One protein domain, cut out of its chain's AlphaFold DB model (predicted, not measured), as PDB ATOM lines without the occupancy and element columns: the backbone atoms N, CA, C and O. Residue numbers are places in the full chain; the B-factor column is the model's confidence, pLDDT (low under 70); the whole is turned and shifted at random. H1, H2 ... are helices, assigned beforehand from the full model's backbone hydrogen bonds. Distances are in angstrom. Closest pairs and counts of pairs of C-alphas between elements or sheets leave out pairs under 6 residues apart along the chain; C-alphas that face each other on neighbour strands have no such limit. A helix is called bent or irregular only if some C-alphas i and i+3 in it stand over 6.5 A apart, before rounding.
ATOM      1  N   GLN A 107     288.260 272.900 276.871       48.97
ATOM      2  CA  GLN A 107     287.917 273.487 275.567       48.97
ATOM      3  C   GLN A 107     289.006 274.369 274.924       48.97
ATOM      4  O   GLN A 107     288.913 274.689 273.748       48.97
ATOM      5  N   TYR A 108     290.041 274.786 275.654       51.88
ATOM      6  CA  TYR A 108     291.175 275.515 275.060       51.88
ATOM      7  C   TYR A 108     292.346 274.591 274.712       51.88
ATOM      8  O   TYR A 108     293.273 274.996 274.016       51.88
ATOM      9  N   PHE A 109     292.302 273.343 275.187       57.75
ATOM     10  CA  PHE A 109     293.359 272.346 275.012       57.75
ATOM     11  C   PHE A 109     292.863 271.076 274.314       57.75
ATOM     12  O   PHE A 109     293.650 270.151 274.121       57.75
ATOM     13  N   TRP A 110     291.583 271.017 273.930       60.62
ATOM     14  CA  TRP A 110     290.975 269.837 273.321       60.62
ATOM     15  C   TRP A 110     291.699 269.373 272.051       60.62
ATOM     16  O   TRP A 110     291.883 268.164 271.950       60.62
ATOM     17  N   PRO A 111     292.214 270.238 271.143       70.19
ATOM     18  CA  PRO A 111     292.911 269.742 269.959       70.19
ATOM     19  C   PRO A 111     294.218 269.036 270.338       70.19
ATOM     20  O   PRO A 111     294.539 267.982 269.803       70.19
ATOM     21  N   GLU A 112     294.959 269.571 271.314       64.44
ATOM     22  CA  GLU A 112     296.209 268.973 271.801       64.44
ATOM     23  C   GLU A 112     295.959 267.676 272.590       64.44
ATOM     24  O   GLU A 112     296.705 266.710 272.440       64.44
ATOM     25  N   LEU A 113     294.912 267.634 273.421       64.12
ATOM     26  CA  LEU A 113     294.534 266.450 274.201       64.12
ATOM     27  C   LEU A 113     294.018 265.319 273.307       64.12
ATOM     28  O   LEU A 113     294.450 264.180 273.468       64.12
ATOM     29  N   LEU A 114     293.157 265.646 272.343       71.12
ATOM     30  CA  LEU A 114     292.613 264.706 271.369       71.12
ATOM     31  C   LEU A 114     293.731 264.101 270.517       71.12
ATOM     32  O   LEU A 114     293.832 262.885 270.414       71.12
ATOM     33  N   LEU A 115     294.625 264.933 269.972       70.44
ATOM     34  CA  LEU A 115     295.768 264.448 269.196       70.44
ATOM     35  C   LEU A 115     296.683 263.544 270.026       70.44
ATOM     36  O   LEU A 115     297.176 262.540 269.518       70.44
ATOM     37  N   LYS A 116     296.900 263.870 271.305       72.19
ATOM     38  CA  LYS A 116     297.707 263.034 272.196       72.19
ATOM     39  C   LYS A 116     297.065 261.665 272.428       72.19
ATOM     40  O   LYS A 116     297.787 260.670 272.424       72.19
ATOM     41  N   GLU A 117     295.752 261.615 272.629       76.25
ATOM     42  CA  GLU A 117     295.045 260.353 272.845       76.25
ATOM     43  C   GLU A 117     294.991 259.518 271.561       76.25
ATOM     44  O   GLU A 117     295.333 258.344 271.605       76.25
ATOM     45  N   ILE A 118     294.714 260.144 270.408       77.56
ATOM     46  CA  ILE A 118     294.742 259.485 269.091       77.56
ATOM     47  C   ILE A 118     296.115 258.866 268.821       77.56
ATOM     48  O   ILE A 118     296.202 257.708 268.436       77.56
ATOM     49  N   VAL A 119     297.207 259.602 269.055       79.25
ATOM     50  CA  VAL A 119     298.574 259.075 268.872       79.25
ATOM     51  C   VAL A 119     298.858 257.905 269.817       79.25
ATOM     52  O   VAL A 119     299.556 256.961 269.443       79.25
ATOM     53  N   LYS A 120     298.327 257.961 271.043       77.56
ATOM     54  CA  LYS A 120     298.516 256.925 272.060       77.56
ATOM     55  C   LYS A 120     297.736 255.647 271.733       77.56
ATOM     56  O   LYS A 120     298.261 254.566 271.981       77.56
ATOM     57  N   SER A 121     296.531 255.766 271.172       77.19
ATOM     58  CA  SER A 121     295.682 254.636 270.774       77.19
ATOM     59  C   SER A 121     295.931 254.141 269.343       77.19
ATOM     60  O   SER A 121     295.397 253.101 268.970       77.19
ATOM     61  N   ALA A 122     296.713 254.868 268.538       81.25
ATOM     62  CA  ALA A 122     296.940 254.556 267.130       81.25
ATOM     63  C   ALA A 122     297.769 253.282 266.909       81.25
ATOM     64  O   ALA A 122     298.795 253.056 267.561       81.25
ATOM     65  N   ASN A 123     297.377 252.493 265.907       85.00
ATOM     66  CA  ASN A 123     298.148 251.346 265.423       85.00
ATOM     67  C   ASN A 123     299.333 251.781 264.530       85.00
ATOM     68  O   ASN A 123     299.477 252.947 264.155       85.00
ATOM     69  N   GLN A 124     300.223 250.843 264.179       79.06
ATOM     70  CA  GLN A 124     301.475 251.158 263.472       79.06
ATOM     71  C   GLN A 124     301.240 251.851 262.115       79.06
ATOM     72  O   GLN A 124     301.953 252.788 261.759       79.06
ATOM     73  N   ARG A 125     300.182 251.449 261.397       79.50
ATOM     74  CA  ARG A 125     299.781 252.031 260.105       79.50
ATOM     75  C   ARG A 125     299.243 253.457 260.262       79.50
ATOM     76  O   ARG A 125     299.535 254.329 259.445       79.50
ATOM     77  N   GLU A 126     298.474 253.719 261.313       79.94
ATOM     78  CA  GLU A 126     297.964 255.054 261.642       79.94
ATOM     79  C   GLU A 126     299.090 256.004 262.062       79.94
ATOM     80  O   GLU A 126     299.131 257.147 261.603       79.94
ATOM     81  N   LYS A 127     300.059 255.524 262.852       80.88
ATOM     82  CA  LYS A 127     301.245 256.308 263.225       80.88
ATOM     83  C   LYS A 127     302.072 256.723 262.009       80.88
ATOM     84  O   LYS A 127     302.523 257.865 261.937       80.88
ATOM     85  N   GLU A 128     302.232 255.845 261.022       81.25
ATOM     86  CA  GLU A 128     302.912 256.180 259.765       81.25
ATOM     87  C   GLU A 128     302.167 257.241 258.948       81.25
ATOM     88  O   GLU A 128     302.793 258.164 258.417       81.25
ATOM     89  N   ARG A 129     300.831 257.169 258.884       81.56
ATOM     90  CA  ARG A 129     300.006 258.209 258.242       81.56
ATOM     91  C   ARG A 129     300.162 259.558 258.947       81.56
ATOM     92  O   ARG A 129     300.383 260.568 258.282       81.56
ATOM     93  N   LEU A 130     300.129 259.574 260.281       82.44
ATOM     94  CA  LEU A 130     300.339 260.784 261.083       82.44
ATOM     95  C   LEU A 130     301.741 261.373 260.879       82.44
ATOM     96  O   LEU A 130     301.877 262.585 260.718       82.44
ATOM     97  N   ARG A 131     302.781 260.533 260.802       80.12
ATOM     98  CA  ARG A 131     304.149 260.975 260.484       80.12
ATOM     99  C   ARG A 131     304.241 261.617 259.098       80.12
ATOM    100  O   ARG A 131     304.861 262.672 258.978       80.12
ATOM    101  N   LYS A 132     303.589 261.052 258.073       84.00
ATOM    102  CA  LYS A 132     303.540 261.652 256.724       84.00
ATOM    103  C   LYS A 132     302.871 263.032 256.730       84.00
ATOM    104  O   LYS A 132     303.403 263.960 256.128       84.00
ATOM    105  N   ILE A 133     301.763 263.187 257.459       81.62
ATOM    106  CA  ILE A 133     301.059 264.474 257.618       81.62
ATOM    107  C   ILE A 133     301.934 265.496 258.362       81.62
ATOM    108  O   ILE A 133     302.004 266.664 257.993       81.62
ATOM    109  N   LEU A 134     302.653 265.074 259.403       75.06
ATOM    110  CA  LEU A 134     303.568 265.968 260.114       75.06
ATOM    111  C   LEU A 134     304.749 266.408 259.239       75.06
ATOM    112  O   LEU A 134     305.181 267.553 259.344       75.06
ATOM    113  N   GLN A 135     305.255 265.538 258.363       78.56
ATOM    114  CA  GLN A 135     306.320 265.880 257.414       78.56
ATOM    115  C   GLN A 135     305.853 266.871 256.338       78.56
ATOM    116  O   GLN A 135     306.612 267.769 255.971       78.56
ATOM    117  N   THR A 136     304.610 266.768 255.857       77.12
ATOM    118  CA  THR A 136     304.045 267.765 254.932       77.12
ATOM    119  C   THR A 136     303.802 269.107 255.623       77.12
ATOM    120  O   THR A 136     304.143 270.145 255.061       77.12
ATOM    121  N   LEU A 137     303.337 269.105 256.876       68.00
ATOM    122  CA  LEU A 137     303.197 270.321 257.691       68.00
ATOM    123  C   LEU A 137     304.545 270.957 258.072       68.00
ATOM    124  O   LEU A 137     304.655 272.170 258.220       68.00
ATOM    125  N   GLN A 138     305.608 270.164 258.210       63.41
ATOM    126  CA  GLN A 138     306.955 270.680 258.461       63.41
ATOM    127  C   GLN A 138     307.487 271.500 257.274       63.41
ATOM    128  O   GLN A 138     308.227 272.464 257.485       63.41
ATOM    129  N   LYS A 139     307.106 271.140 256.040       63.97
ATOM    130  CA  LYS A 139     307.490 271.862 254.817       63.97
ATOM    131  C   LYS A 139     306.803 273.227 254.688       63.97
ATOM    132  O   LYS A 139     307.358 274.098 254.031       63.97
ATOM    133  N   SER A 140     305.671 273.460 255.360       59.81
ATOM    134  CA  SER A 140     304.940 274.739 255.316       59.81
ATOM    135  C   SER A 140     305.410 275.795 256.337       59.81
ATOM    136  O   SER A 140     304.736 276.793 256.559       59.81
ATOM    137  N   ASN A 141     306.599 275.628 256.932       52.12
ATOM    138  CA  ASN A 141     307.276 276.596 257.816       52.12
ATOM    139  C   ASN A 141     306.575 276.928 259.160       52.12
ATOM    140  O   ASN A 141     306.989 277.842 259.874       52.12
ATOM    141  N   ILE A 142     305.579 276.144 259.587       55.50
ATOM    142  CA  ILE A 142     304.888 276.323 260.879       55.50
ATOM    143  C   ILE A 142     305.521 275.408 261.944       55.50
ATOM    144  O   ILE A 142     304.967 274.389 262.354       55.50
ATOM    145  N   LYS A 143     306.720 275.752 262.429       57.94
ATOM    146  CA  LYS A 143     307.397 274.999 263.510       57.94
ATOM    147  C   LYS A 143     306.870 275.399 264.895       57.94
ATOM    148  O   LYS A 143     307.562 276.058 265.670       57.94
ATOM    149  N   SER A 144     305.647 274.986 265.231       60.72
ATOM    150  CA  SER A 144     305.056 275.247 266.554       60.72
ATOM    151  C   SER A 144     305.583 274.287 267.642       60.72
ATOM    152  O   SER A 144     306.069 273.187 267.367       60.72
ATOM    153  N   LYS A 145     305.482 274.691 268.917       59.31
ATOM    154  CA  LYS A 145     305.856 273.878 270.097       59.31
ATOM    155  C   LYS A 145     305.137 272.515 270.129       59.31
ATOM    156  O   LYS A 145     305.725 271.528 270.569       59.31
ATOM    157  N   LEU A 146     303.919 272.463 269.590       61.09
ATOM    158  CA  LEU A 146     303.080 271.270 269.500       61.09
ATOM    159  C   LEU A 146     303.673 270.213 268.555       61.09
ATOM    160  O   LEU A 146     303.715 269.039 268.911       61.09
ATOM    161  N   TYR A 147     304.215 270.625 267.404       63.81
ATOM    162  CA  TYR A 147     304.889 269.721 266.460       63.81
ATOM    163  C   TYR A 147     306.047 268.971 267.136       63.81
ATOM    164  O   TYR A 147     306.153 267.751 267.036       63.81
ATOM    165  N   LYS A 148     306.878 269.688 267.904       69.69
ATOM    166  CA  LYS A 148     307.999 269.084 268.646       69.69
ATOM    167  C   LYS A 148     307.524 268.079 269.702       69.69
ATOM    168  O   LYS A 148     308.209 267.090 269.946       69.69
ATOM    169  N   GLN A 149     306.378 268.334 270.337       67.94
ATOM    170  CA  GLN A 149     305.788 267.425 271.325       67.94
ATOM    171  C   GLN A 149     305.208 266.166 270.671       67.94
ATOM    172  O   GLN A 149     305.424 265.076 271.189       67.94
ATOM    173  N   LEU A 150     304.522 266.304 269.534       65.62
ATOM    174  CA  LEU A 150     303.933 265.186 268.792       65.62
ATOM    175  C   LEU A 150     304.995 264.280 268.166       65.62
ATOM    176  O   LEU A 150     304.899 263.064 268.282       65.62
ATOM    177  N   ASN A 151     306.054 264.857 267.592       67.62
ATOM    178  CA  ASN A 151     307.148 264.080 267.003       67.62
ATOM    179  C   ASN A 151     307.906 263.225 268.036       67.62
ATOM    180  O   ASN A 151     308.544 262.246 267.686       67.62
ATOM    181  N   ARG A 152     307.845 263.591 269.323       73.94
ATOM    182  CA  ARG A 152     308.439 262.801 270.410       73.94
ATOM    183  C   ARG A 152     307.559 261.617 270.841       73.94
ATOM    184  O   ARG A 152     308.048 260.733 271.532       73.94
ATOM    185  N   LEU A 153     306.270 261.641 270.503       68.81
ATOM    186  CA  LEU A 153     305.285 260.625 270.896       68.81
ATOM    187  C   LEU A 153     305.019 259.580 269.805       68.81
ATOM    188  O   LEU A 153     304.509 258.509 270.127       68.81
ATOM    189  N   LEU A 154     305.321 259.906 268.545       63.53
ATOM    190  CA  LEU A 154     305.147 259.035 267.382       63.53
ATOM    191  C   LEU A 154     306.382 258.190 267.123       63.53
ATOM    192  O   LEU A 154     306.253 256.952 267.162       63.53
TER     193      LEU A 154
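AT A GLANCE: This is residues 107 to 154 of the 154 residues of an uncharacterized protein of Candidatus Aenigmarchaeota archaeon (UniProt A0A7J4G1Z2). Two helices, H2 and H1, meet near their ends at one corner and open from it as a V, and the short helix H3 folds back over the gap between the two arms, near both. The turn from H2 to H3 sticks out at residues 139 to 145, at the open end of H2. The printed part has 48 residues with three named helices, in the order H1, H2, H3, and no named strand; the class is all helix. The whole is compact, with a radius of gyration of the C-alphas of 10.8 A, and flat in outline, spanning 29 by 28 by 15 A.

HOW THE PARTS SIT: The longest helix is H2, residues 124 to 139. H3, residues 145 to 151, only just touches it, with 3 pairs of C-alphas within 8 A, and H2 does so with residues 131 to 134 alone. Their closest C-alphas are those of Leu 134 and Tyr 147, 7.5 A apart. H2 and H3 form a helical hairpin and run opposite ways at a tilt of 38 degrees, only just steep. H1, residues 107 to 121, is close to H2 but not clearly touching it, and their closest C-alphas, those of Val 119 and Lys 127, are 6.8 A apart. H1 and H2 run opposite ways at a steep tilt of 49 degrees. H1 is also close to H3 but not clearly touching it, and their closest C-alphas, those of Lys 116 and Leu 150, are 7.4 A apart. H1 and H3 run the same way at a shallow tilt of 13 degrees. In H2 and H3 every O i to N i+4 pair is within hydrogen-bond range; in H1 9 of 11 are.

IN THESE COORDINATES: H2 begins with C-alpha 124 at (301.475, 251.158, 263.472) and measures 23.2 A from first to last C-alpha. H1 begins with C-alpha 107 at (287.917, 273.487, 275.567) and measures 20.9 A to C-alpha 121. H1 is irregular: C-alphas 108 and 111 are 7.9 A apart. H3 measures 10.4 A and ends with C-alpha 151 at (307.148, 264.080, 267.003).

THE WHOLE: The two C-alphas farthest apart, those of Tyr 108 and Arg 125, are 29.1 A apart. The printed part has no cut and ends at Leu 154, the chain's last residue. The links from H1 to H2 and from H2 to H3 are tight, with 2 and 5 residues between the helices. Residues 139 to 145, of which 139 belongs to H2 and 145 to H3, stand free. The mean pLDDT of the printed part is 70.2, and 23 residues are under 70: 107 to 110, 112 to 113, 137 to 151, and 153 to 154.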